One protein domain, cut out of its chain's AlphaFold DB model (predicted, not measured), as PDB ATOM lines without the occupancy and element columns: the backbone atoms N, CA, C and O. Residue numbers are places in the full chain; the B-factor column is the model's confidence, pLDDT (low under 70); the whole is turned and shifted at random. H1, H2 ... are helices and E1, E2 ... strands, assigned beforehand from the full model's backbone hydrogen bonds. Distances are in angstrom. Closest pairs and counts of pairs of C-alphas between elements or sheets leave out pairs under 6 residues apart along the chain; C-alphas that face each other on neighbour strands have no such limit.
ATOM      1  N   LEU A  28     -30.977 -19.667  14.209       79.00
ATOM      2  CA  LEU A  28     -30.456 -19.057  12.994       79.00
ATOM      3  C   LEU A  28     -31.434 -19.244  11.823       79.00
ATOM      4  O   LEU A  28     -31.751 -20.365  11.408       79.00
ATOM      5  N   GLN A  29     -31.894 -18.125  11.264       80.88
ATOM      6  CA  GLN A  29     -32.777 -18.108  10.102       80.88
ATOM      7  C   GLN A  29     -31.975 -17.804   8.842       80.88
ATOM      8  O   GLN A  29     -31.189 -16.857   8.800       80.88
ATOM      9  N   LYS A  30     -32.201 -18.592   7.793       76.75
ATOM     10  CA  LYS A  30     -31.709 -18.313   6.451       76.75
ATOM     11  C   LYS A  30     -32.881 -17.852   5.600       76.75
ATOM     12  O   LYS A  30     -33.874 -18.562   5.445       76.75
ATOM     13  N   THR A  31     -32.752 -16.670   5.012       73.12
ATOM     14  CA  THR A  31     -33.645 -16.250   3.934       73.12
ATOM     15  C   THR A  31     -33.388 -17.150   2.735       73.12
ATOM     16  O   THR A  31     -32.286 -17.138   2.177       73.12
ATOM     17  N   LEU A  32     -34.383 -17.953   2.358       53.66
ATOM     18  CA  LEU A  32     -34.250 -18.825   1.203       53.66
ATOM     19  C   LEU A  32     -34.220 -17.977  -0.061       53.66
ATOM     20  O   LEU A  32     -35.063 -17.100  -0.270       53.66
ATOM     21  N   ARG A  33     -33.238 -18.243  -0.923       52.59
ATOM     22  CA  ARG A  33     -33.266 -17.700  -2.283       52.59
ATOM     23  C   ARG A  33     -34.399 -18.396  -3.050       52.59
ATOM     24  O   ARG A  33     -34.625 -19.578  -2.798       52.59
ATOM     25  N   PRO A  34     -35.059 -17.742  -4.023       51.53
ATOM     26  CA  PRO A  34     -36.143 -18.356  -4.806       51.53
ATOM     27  C   PRO A  34     -35.788 -19.729  -5.408       51.53
ATOM     28  O   PRO A  34     -36.636 -20.602  -5.520       51.53
ATOM     29  N   ARG A  35     -34.502 -19.950  -5.713       45.81
ATOM     30  CA  ARG A  35     -33.951 -21.206  -6.248       45.81
ATOM     31  C   ARG A  35     -33.850 -22.356  -5.229       45.81
ATOM     32  O   ARG A  35     -33.686 -23.499  -5.632       45.81
ATOM     33  N   GLU A  36     -33.897 -22.060  -3.931       48.00
ATOM     34  CA  GLU A  36     -33.735 -23.029  -2.832       48.00
ATOM     35  C   GLU A  36     -35.079 -23.548  -2.290       48.00
ATOM     36  O   GLU A  36     -35.093 -24.423  -1.429       48.00
ATOM     37  N   TYR A  37     -36.209 -23.047  -2.804       59.72
ATOM     38  CA  TYR A  37     -37.527 -23.598  -2.512       59.72
ATOM     39  C   TYR A  37     -37.950 -24.533  -3.653       59.72
ATOM     40  O   TYR A  37     -38.224 -24.042  -4.749       59.72
ATOM     41  N   PRO A  38     -38.027 -25.865  -3.458       43.62
ATOM     42  CA  PRO A  38     -38.676 -26.715  -4.442       43.62
ATOM     43  C   PRO A  38     -40.161 -26.318  -4.468       43.62
ATOM     44  O   PRO A  38     -40.827 -26.426  -3.432       43.62
ATOM     45  N   PRO A  39     -40.705 -25.812  -5.593       46.47
ATOM     46  CA  PRO A  39     -42.131 -25.524  -5.670       46.47
ATOM     47  C   PRO A  39     -42.857 -26.830  -5.370       46.47
ATOM     48  O   PRO A  39     -42.543 -27.837  -5.994       46.47
ATOM     49  N   HIS A  40     -43.765 -26.850  -4.387       47.19
ATOM     50  CA  HIS A  40     -44.551 -28.050  -4.106       47.19
ATOM     51  C   HIS A  40     -45.208 -28.488  -5.416       47.19
ATOM     52  O   HIS A  40     -46.058 -27.777  -5.946       47.19
ATOM     53  N   HIS A  41     -44.763 -29.627  -5.947       43.75
ATOM     54  CA  HIS A  41     -45.240 -30.216  -7.194       43.75
ATOM     55  C   HIS A  41     -46.640 -30.790  -6.950       43.75
ATOM     56  O   HIS A  41     -46.847 -31.998  -6.864       43.75
ATOM     57  N   TRP A  42     -47.619 -29.915  -6.753       42.97
ATOM     58  CA  TRP A  42     -49.014 -30.270  -6.931       42.97
ATOM     59  C   TRP A  42     -49.316 -30.068  -8.407       42.97
ATOM     60  O   TRP A  42     -49.436 -28.941  -8.875       42.97
ATOM     61  N   HIS A  43     -49.368 -31.173  -9.146       45.62
ATOM     62  CA  HIS A  43     -49.812 -31.201 -10.533       45.62
ATOM     63  C   HIS A  43     -51.303 -31.563 -10.569       45.62
ATOM     64  O   HIS A  43     -51.638 -32.751 -10.612       45.62
ATOM     65  N   PRO A  44     -52.235 -30.597 -10.569       49.44
ATOM     66  CA  PRO A  44     -53.542 -30.874 -11.136       49.44
ATOM     67  C   PRO A  44     -53.350 -31.136 -12.639       49.44
ATOM     68  O   PRO A  44     -52.646 -30.396 -13.324       49.44
ATOM     69  N   ARG A  45     -53.952 -32.208 -13.172       54.41
ATOM     70  CA  ARG A  45     -53.861 -32.613 -14.598       54.41
ATOM     71  C   ARG A  45     -54.555 -31.632 -15.567       54.41
ATOM     72  O   ARG A  45     -54.950 -32.030 -16.655       54.41
ATOM     73  N   THR A  46     -54.765 -30.387 -15.154       69.81
ATOM     74  CA  THR A  46     -55.630 -29.393 -15.805       69.81
ATOM     75  C   THR A  46     -54.911 -28.076 -16.097       69.81
ATOM     76  O   THR A  46     -55.573 -27.086 -16.377       69.81
ATOM     77  N   ALA A  47     -53.585 -28.027 -15.968       72.88
ATOM     78  CA  ALA A  47     -52.812 -26.833 -16.285       72.88
ATOM     79  C   ALA A  47     -52.568 -26.727 -17.803       72.88
ATOM     80  O   ALA A  47     -52.102 -27.679 -18.429       72.88
ATOM     81  N   ASP A  48     -52.880 -25.560 -18.371       83.25
ATOM     82  CA  ASP A  48     -52.764 -25.255 -19.804       83.25
ATOM     83  C   ASP A  48     -51.377 -24.708 -20.181       83.25
ATOM     84  O   ASP A  48     -50.966 -24.786 -21.339       83.25
ATOM     85  N   TYR A  49     -50.645 -24.139 -19.215       90.06
ATOM     86  CA  TYR A  49     -49.323 -23.552 -19.436       90.06
ATOM     87  C   TYR A  49     -48.345 -23.959 -18.336       90.06
ATOM     88  O   TYR A  49     -48.678 -23.914 -17.155       90.06
ATOM     89  N   PHE A  50     -47.108 -24.270 -18.721       93.31
ATOM     90  CA  PHE A  50     -46.031 -24.628 -17.800       93.31
ATOM     91  C   PHE A  50     -44.781 -23.818 -18.104       93.31
ATOM     92  O   PHE A  50     -44.542 -23.435 -19.246       93.31
ATOM     93  N   CYS A  51     -43.967 -23.569 -17.081       92.94
ATOM     94  CA  CYS A  51     -42.640 -23.021 -17.301       92.94
ATOM     95  C   CYS A  51     -41.728 -24.096 -17.894       92.94
ATOM     96  O   CYS A  51     -41.410 -25.065 -17.211       92.94
ATOM     97  N   ASP A  52     -41.192 -23.869 -19.091       94.62
ATOM     98  CA  ASP A  52     -40.276 -24.798 -19.767       94.62
ATOM     99  C   ASP A  52     -38.961 -25.051 -19.014       94.62
ATOM    100  O   ASP A  52     -38.179 -25.929 -19.385       94.62
ATOM    101  N   ARG A  53     -38.678 -24.269 -17.963       95.25
ATOM    102  CA  ARG A  53     -37.460 -24.403 -17.165       95.25
ATOM    103  C   ARG A  53     -37.665 -25.092 -15.825       95.25
ATOM    104  O   ARG A  53     -36.954 -26.046 -15.527       95.25
ATOM    105  N   CYS A  54     -38.573 -24.579 -14.998       90.69
ATOM    106  CA  CYS A  54     -38.813 -25.107 -13.651       90.69
ATOM    107  C   CYS A  54     -40.074 -25.978 -13.549       90.69
ATOM    108  O   CYS A  54     -40.365 -26.491 -12.473       90.69
ATOM    109  N   ASN A  55     -40.804 -26.149 -14.657       91.00
ATOM    110  CA  ASN A  55     -42.011 -26.969 -14.776       91.00
ATOM    111  C   ASN A  55     -43.144 -26.604 -13.795       91.00
ATOM    112  O   ASN A  55     -43.964 -27.449 -13.438       91.00
ATOM    113  N   ILE A  56     -43.186 -25.346 -13.340       87.69
ATOM    114  CA  ILE A  56     -44.288 -24.814 -12.527       87.69
ATOM    115  C   ILE A  56     -45.486 -24.452 -13.418       87.69
ATOM    116  O   ILE A  56     -45.292 -24.024 -14.557       87.69
ATOM    117  N   ASP A  57     -46.705 -24.615 -12.905       87.88
ATOM    118  CA  ASP A  57     -47.947 -24.215 -13.580       87.88
ATOM    119  C   ASP A  57     -48.036 -22.684 -13.715       87.88
ATOM    120  O   ASP A  57     -47.865 -21.944 -12.744       87.88
ATOM    121  N   LEU A  58     -48.297 -22.218 -14.937       89.12
ATOM    122  CA  LEU A  58     -48.417 -20.810 -15.323       89.12
ATOM    123  C   LEU A  58     -49.834 -20.424 -15.761       89.12
ATOM    124  O   LEU A  58     -50.068 -19.279 -16.142       89.12
ATOM    125  N   THR A  59     -50.790 -21.347 -15.721       83.81
ATOM    126  CA  THR A  59     -52.185 -21.123 -16.142       83.81
ATOM    127  C   THR A  59     -52.823 -19.980 -15.355       83.81
ATOM    128  O   THR A  59     -53.499 -19.123 -15.923       83.81
ATOM    129  N   HIS A  60     -52.542 -20.010 -14.049       79.12
ATOM    130  CA  HIS A  60     -52.849 -19.103 -12.937       79.12
ATOM    131  C   HIS A  60     -51.947 -17.883 -12.699       79.12
ATOM    132  O   HIS A  60     -52.209 -17.137 -11.755       79.12
ATOM    133  N   ALA A  61     -50.859 -17.708 -13.461       80.38
ATOM    134  CA  ALA A  61     -49.869 -16.669 -13.183       80.38
ATOM    135  C   ALA A  61     -49.428 -15.858 -14.420       80.38
ATOM    136  O   ALA A  61     -49.512 -16.340 -15.553       80.38
ATOM    137  N   PRO A  62     -48.878 -14.643 -14.215       80.88
ATOM    138  CA  PRO A  62     -48.120 -13.948 -15.245       80.88
ATOM    139  C   PRO A  62     -46.967 -14.812 -15.760       80.88
ATOM    140  O   PRO A  62     -46.234 -15.422 -14.978       80.88
ATOM    141  N   ARG A  63     -46.776 -14.826 -17.079       93.12
ATOM    142  CA  ARG A  63     -45.708 -15.596 -17.725       93.12
ATOM    143  C   ARG A  63     -45.038 -14.833 -18.848       93.12
ATOM    144  O   ARG A  63     -45.639 -13.974 -19.480       93.12
ATOM    145  N   ALA A  64     -43.795 -15.181 -19.117       90.25
ATOM    146  CA  ALA A  64     -42.986 -14.622 -20.179       90.25
ATOM    147  C   ALA A  64     -42.924 -15.604 -21.349       90.25
ATOM    148  O   ALA A  64     -42.268 -16.639 -21.260       90.25
ATOM    149  N   ARG A  65     -43.597 -15.286 -22.451       92.44
ATOM    150  CA  ARG A  65     -43.567 -16.083 -23.674       92.44
ATOM    151  C   ARG A  65     -42.463 -15.596 -24.595       92.44
ATOM    152  O   ARG A  65     -42.432 -14.427 -24.974       92.44
ATOM    153  N   CYS A  66     -41.588 -16.494 -25.016       92.88
ATOM    154  CA  CYS A  66     -40.626 -16.189 -26.061       92.88
ATOM    155  C   CYS A  66     -41.342 -16.027 -27.411       92.88
ATOM    156  O   CYS A  66     -42.132 -16.879 -27.805       92.88
ATOM    157  N   VAL A  67     -41.033 -14.958 -28.145       89.31
ATOM    158  CA  VAL A  67     -41.598 -14.684 -29.478       89.31
ATOM    159  C   VAL A  67     -40.880 -15.498 -30.559       89.31
ATOM    160  O   VAL A  67     -41.488 -15.911 -31.539       89.31
ATOM    161  N   THR A  68     -39.580 -15.748 -30.381       91.00
ATOM    162  CA  THR A  68     -38.754 -16.496 -31.344       91.00
ATOM    163  C   THR A  68     -38.922 -18.016 -31.239       91.00
ATOM    164  O   THR A  68     -38.871 -18.716 -32.246       91.00
ATOM    165  N   CYS A  69     -39.093 -18.551 -30.028       91.31
ATOM    166  CA  CYS A  69     -39.267 -19.984 -29.805       91.31
ATOM    167  C   CYS A  69     -40.741 -20.369 -29.944       91.31
ATOM    168  O   CYS A  69     -41.609 -19.707 -29.380       91.31
ATOM    169  N   SER A  70     -41.023 -21.489 -30.608       91.06
ATOM    170  CA  SER A  70     -42.373 -22.056 -30.609       91.06
ATOM    171  C   SER A  70     -42.706 -22.625 -29.227       91.06
ATOM    172  O   SER A  70     -41.965 -23.477 -28.737       91.06
ATOM    173  N   ASN A  71     -43.807 -22.155 -28.629       88.75
ATOM    174  CA  ASN A  71     -44.353 -22.619 -27.348       88.75
ATOM    175  C   ASN A  71     -43.330 -22.670 -26.202       88.75
ATOM    176  O   ASN A  71     -43.222 -23.690 -25.535       88.75
ATOM    177  N   TYR A  72     -42.571 -21.588 -26.003       93.56
ATOM    178  CA  TYR A  72     -41.638 -21.483 -24.881       93.56
ATOM    179  C   TYR A  72     -42.102 -20.400 -23.902       93.56
ATOM    180  O   TYR A  72     -42.054 -19.206 -24.221       93.56
ATOM    181  N   ASP A  73     -42.560 -20.816 -22.729       94.19
ATOM    182  CA  ASP A  73     -43.086 -19.989 -21.653       94.19
ATOM    183  C   ASP A  73     -42.180 -20.112 -20.405       94.19
ATOM    184  O   ASP A  73     -41.799 -21.192 -19.951       94.19
ATOM    185  N   LEU A  74     -41.815 -18.978 -19.811       93.88
ATOM    186  CA  LEU A  74     -41.050 -18.894 -18.568       93.88
ATOM    187  C   LEU A  74     -41.903 -18.270 -17.462       93.88
ATOM    188  O   LEU A  74     -42.668 -17.335 -17.706       93.88
ATOM    189  N   CYS A  75     -41.743 -18.739 -16.222       92.50
ATOM    190  CA  CYS A  75     -42.172 -17.947 -15.071       92.50
ATOM    191  C   CYS A  75     -41.306 -16.677 -14.971       92.50
ATOM    192  O   CYS A  75     -40.193 -16.627 -15.508       92.50
ATOM    193  N   LEU A  76     -41.792 -15.655 -14.263       86.19
ATOM    194  CA  LEU A  76     -41.035 -14.409 -14.095       86.19
ATOM    195  C   LEU A  76     -39.683 -14.637 -13.400       86.19
ATOM    196  O   LEU A  76     -38.704 -14.008 -13.784       86.19
ATOM    197  N   ASP A  77     -39.592 -15.584 -12.465       85.06
ATOM    198  CA  ASP A  77     -38.327 -15.902 -11.793       85.06
ATOM    199  C   ASP A  77     -37.291 -16.484 -12.764       85.06
ATOM    200  O   ASP A  77     -36.146 -16.038 -12.785       85.06
ATOM    201  N   CYS A  78     -37.676 -17.441 -13.617       86.19
ATOM    202  CA  CYS A  78     -36.772 -18.007 -14.623       86.19
ATOM    203  C   CYS A  78     -36.380 -16.981 -15.694       86.19
ATOM    204  O   CYS A  78     -35.252 -17.028 -16.181       86.19
ATOM    205  N   LEU A  79     -37.276 -16.045 -16.028       90.62
ATOM    206  CA  LEU A  79     -36.942 -14.917 -16.892       90.62
ATOM    207  C   LEU A  79     -35.882 -14.014 -16.235       90.62
ATOM    208  O   LEU A  79     -34.861 -13.728 -16.852       90.62
ATOM    209  N   ILE A  80     -36.105 -13.584 -14.987       78.50
ATOM    210  CA  ILE A  80     -35.207 -12.675 -14.249       78.50
ATOM    211  C   ILE A  80     -33.839 -13.318 -14.006       78.50
ATOM    212  O   ILE A  80     -32.811 -12.651 -14.110       78.50
ATOM    213  N   LEU A  81     -33.811 -14.618 -13.708       84.19
ATOM    214  CA  LEU A  81     -32.573 -15.379 -13.528       84.19
ATOM    215  C   LEU A  81     -31.813 -15.616 -14.841       84.19
ATOM    216  O   LEU A  81     -30.702 -16.145 -14.804       84.19
ATOM    217  N   GLY A  82     -32.383 -15.230 -15.986       88.62
ATOM    218  CA  GLY A  82     -31.750 -15.391 -17.287       88.62
ATOM    219  C   GLY A  82     -31.553 -16.859 -17.664       88.62
ATOM    220  O   GLY A  82     -30.523 -17.226 -18.234       88.62
ATOM    221  N   GLU A  83     -32.517 -17.718 -17.335       91.88
ATOM    222  CA  GLU A  83     -32.426 -19.137 -17.663       91.88
ATOM    223  C   GLU A  83     -32.499 -19.360 -19.182       91.88
ATOM    224  O   GLU A  83     -33.334 -18.795 -19.887       91.88
ATOM    225  N   THR A  84     -31.617 -20.218 -19.696       91.81
ATOM    226  CA  THR A  84     -31.534 -20.561 -21.124       91.81
ATOM    227  C   THR A  84     -31.717 -22.058 -21.341       91.81
ATOM    228  O   THR A  84     -31.595 -22.869 -20.418       91.81
ATOM    229  N   SER A  85     -32.018 -22.446 -22.578       91.38
ATOM    230  CA  SER A  85     -32.095 -23.847 -22.988       91.38
ATOM    231  C   SER A  85     -31.487 -24.040 -24.373       91.38
ATOM    232  O   SER A  85     -31.085 -23.086 -25.035       91.38
ATOM    233  N   LEU A  86     -31.454 -25.285 -24.856       89.94
ATOM    234  CA  LEU A  86     -30.978 -25.588 -26.208       89.94
ATOM    235  C   LEU A  86     -31.737 -24.791 -27.288       89.94
ATOM    236  O   LEU A  86     -31.165 -24.437 -28.316       89.94
ATOM    237  N   ARG A  87     -33.027 -24.509 -27.052       86.94
ATOM    238  CA  ARG A  87     -33.924 -23.844 -28.011       86.94
ATOM    239  C   ARG A  87     -34.212 -22.384 -27.664       86.94
ATOM    240  O   ARG A  87     -34.736 -21.679 -28.518       86.94
ATOM    241  N   HIS A  88     -33.862 -21.929 -26.459       93.31
ATOM    242  CA  HIS A  88     -34.151 -20.584 -25.963       93.31
ATOM    243  C   HIS A  88     -32.885 -19.854 -25.502       93.31
ATOM    244  O   HIS A  88     -32.120 -20.374 -24.689       93.31
ATOM    245  N   ARG A  89     -32.689 -18.627 -25.996       94.31
ATOM    246  CA  ARG A  89     -31.563 -17.747 -25.653       94.31
ATOM    247  C   ARG A  89     -32.083 -16.417 -25.118       94.31
ATOM    248  O   ARG A  89     -33.119 -15.945 -25.574       94.31
ATOM    249  N   LEU A  90     -31.298 -15.759 -24.261       88.75
ATOM    250  CA  LEU A  90     -31.619 -14.423 -23.727       88.75
ATOM    251  C   LEU A  90     -31.702 -13.330 -24.797       88.75
ATOM    252  O   LEU A  90     -32.274 -12.276 -24.557       88.75
ATOM    253  N   SER A  91     -31.142 -13.580 -25.981       87.75
ATOM    254  CA  SER A  91     -31.250 -12.687 -27.133       87.75
ATOM    255  C   SER A  91     -32.597 -12.778 -27.856       87.75
ATOM    256  O   SER A  91     -32.824 -12.018 -28.793       87.75
ATOM    257  N   HIS A  92     -33.458 -13.740 -27.515       91.19
ATOM    258  CA  HIS A  92     -34.778 -13.854 -28.125       91.19
ATOM    259  C   HIS A  92     -35.742 -12.836 -27.516       91.19
ATOM    260  O   HIS A  92     -35.742 -12.611 -26.307       91.19
ATOM    261  N   SER A  93     -36.609 -12.261 -28.347       90.62
ATOM    262  CA  SER A  93     -37.627 -11.322 -27.878       90.62
ATOM    263  C   SER A  93     -38.636 -12.030 -26.971       90.62
ATOM    264  O   SER A  93     -39.088 -13.138 -27.274       90.62
ATOM    265  N   ILE A  94     -39.013 -11.375 -25.874       92.44
ATOM    266  CA  ILE A  94     -39.957 -11.879 -24.873       92.44
ATOM    267  C   ILE A  94     -41.217 -11.014 -24.873       92.44
ATOM    268  O   ILE A  94     -41.139  -9.792 -24.967       92.44
ATOM    269  N   ASN A  95     -42.373 -11.652 -24.722       85.69
ATOM    270  CA  ASN A  95     -43.655 -11.016 -24.461       85.69
ATOM    271  C   ASN A  95     -44.170 -11.447 -23.080       85.69
ATOM    272  O   ASN A  95     -44.317 -12.641 -22.821       85.69
ATOM    273  N   VAL A  96     -44.454 -10.499 -22.188       86.75
ATOM    274  CA  VAL A  96     -44.980 -10.800 -20.849       86.75
ATOM    275  C   VAL A  96     -46.508 -10.792 -20.889       86.75
ATOM    276  O   VAL A  96     -47.137  -9.772 -21.151       86.75
ATOM    277  N   ILE A  97     -47.110 -11.944 -20.613       84.62
ATOM    278  CA  ILE A  97     -48.554 -12.169 -20.581       84.62
ATOM    279  C   ILE A  97     -49.009 -12.067 -19.125       84.62
ATOM    280  O   ILE A  97     -48.695 -12.935 -18.313       84.62
ATOM    281  N   THR A  98     -49.741 -11.004 -18.792       78.50
ATOM    282  CA  THR A  98     -50.190 -10.698 -17.418       78.50
ATOM    283  C   THR A  98     -51.671 -10.988 -17.170       78.50
ATOM    284  O   THR A  98     -52.115 -10.987 -16.025       78.50
ATOM    285  N   SER A  99     -52.457 -11.232 -18.221       60.28
ATOM    286  CA  SER A  99     -53.911 -11.369 -18.132       60.28
ATOM    287  C   SER A  99     -54.364 -12.829 -18.122       60.28
ATOM    288  O   SER A  99     -54.244 -13.526 -19.131       60.28
ATOM    289  N   HIS A 100     -54.987 -13.252 -17.018       50.94
ATOM    290  CA  HIS A 100     -55.927 -14.372 -17.021       50.94
ATOM    291  C   HIS A 100     -57.190 -13.930 -17.746       50.94
ATOM    292  O   HIS A 100     -58.018 -13.229 -17.172       50.94
ATOM    293  N   ILE A 101     -57.341 -14.322 -19.006       43.56
ATOM    294  CA  ILE A 101     -58.667 -14.372 -19.615       43.56
ATOM    295  C   ILE A 101     -59.123 -15.820 -19.443       43.56
ATOM    296  O   ILE A 101     -58.698 -16.668 -20.225       43.56
TER     297      ILE A 101
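What this domain is: This is residues 28 to 101 of the 311 residues of the protein "ZZ-type domain-containing protein" of Sphaerosporella brunnea (UniProt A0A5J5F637). With little regular structure, the domain is a small antiparallel sheet, E3 - E2 - E4, with short helix H1 over one face, amid long loops; residues 28 to 33, including E1, stick out. The printed part has 74 residues, 19 in named elements, E1 E2 E3 H1 E4 along the chain: mixed class. It is only just compact, close to loose: radius of gyration of the C-alphas 13.3 A, spans 45 by 30 by 22 A.

How they stand to each other: E2, residues 63 to 66, is antiparallel to E4, residues 94 to 97; N 65 and O 95 are within hydrogen-bond range, 2.8 A. E3, residues 73 to 75, makes a hairpin with E2; N 64 and O 74 are within range, 2.8 A. H1, residues 76 to 80, is on the sheet over E2, height 8.0 A; their closest C-alphas, Arg 63 and Leu 76, are 6.0 A apart. In H1 every O i to N i+4 pair is within range. E3, H1 and E4 make a split strand-helix-strand unit, E2 between its strands, with a right-handed crossover. E1, residues 29 to 31, pairs with no named strand and is apart from E2, E3, H1 and E4.

Where its parts are: E1, 6.5 A long, begins at C-alpha 29 (-32.777, -18.108, 10.102). E2 is 9.8 A, E3 7.0 A, H1 6.1 A. E4, 9.6 A, ends at C-alpha 97 (-48.554, -12.169, -20.581).

The domain as a whole: The farthest C-alphas, Leu 28 and Ser 70, are 45.3 A apart. The printed part has no cut. Links E1 to E2 and H1 to E4 are long. Residues 32 to 46 and 99 to 101 have pLDDT under 70.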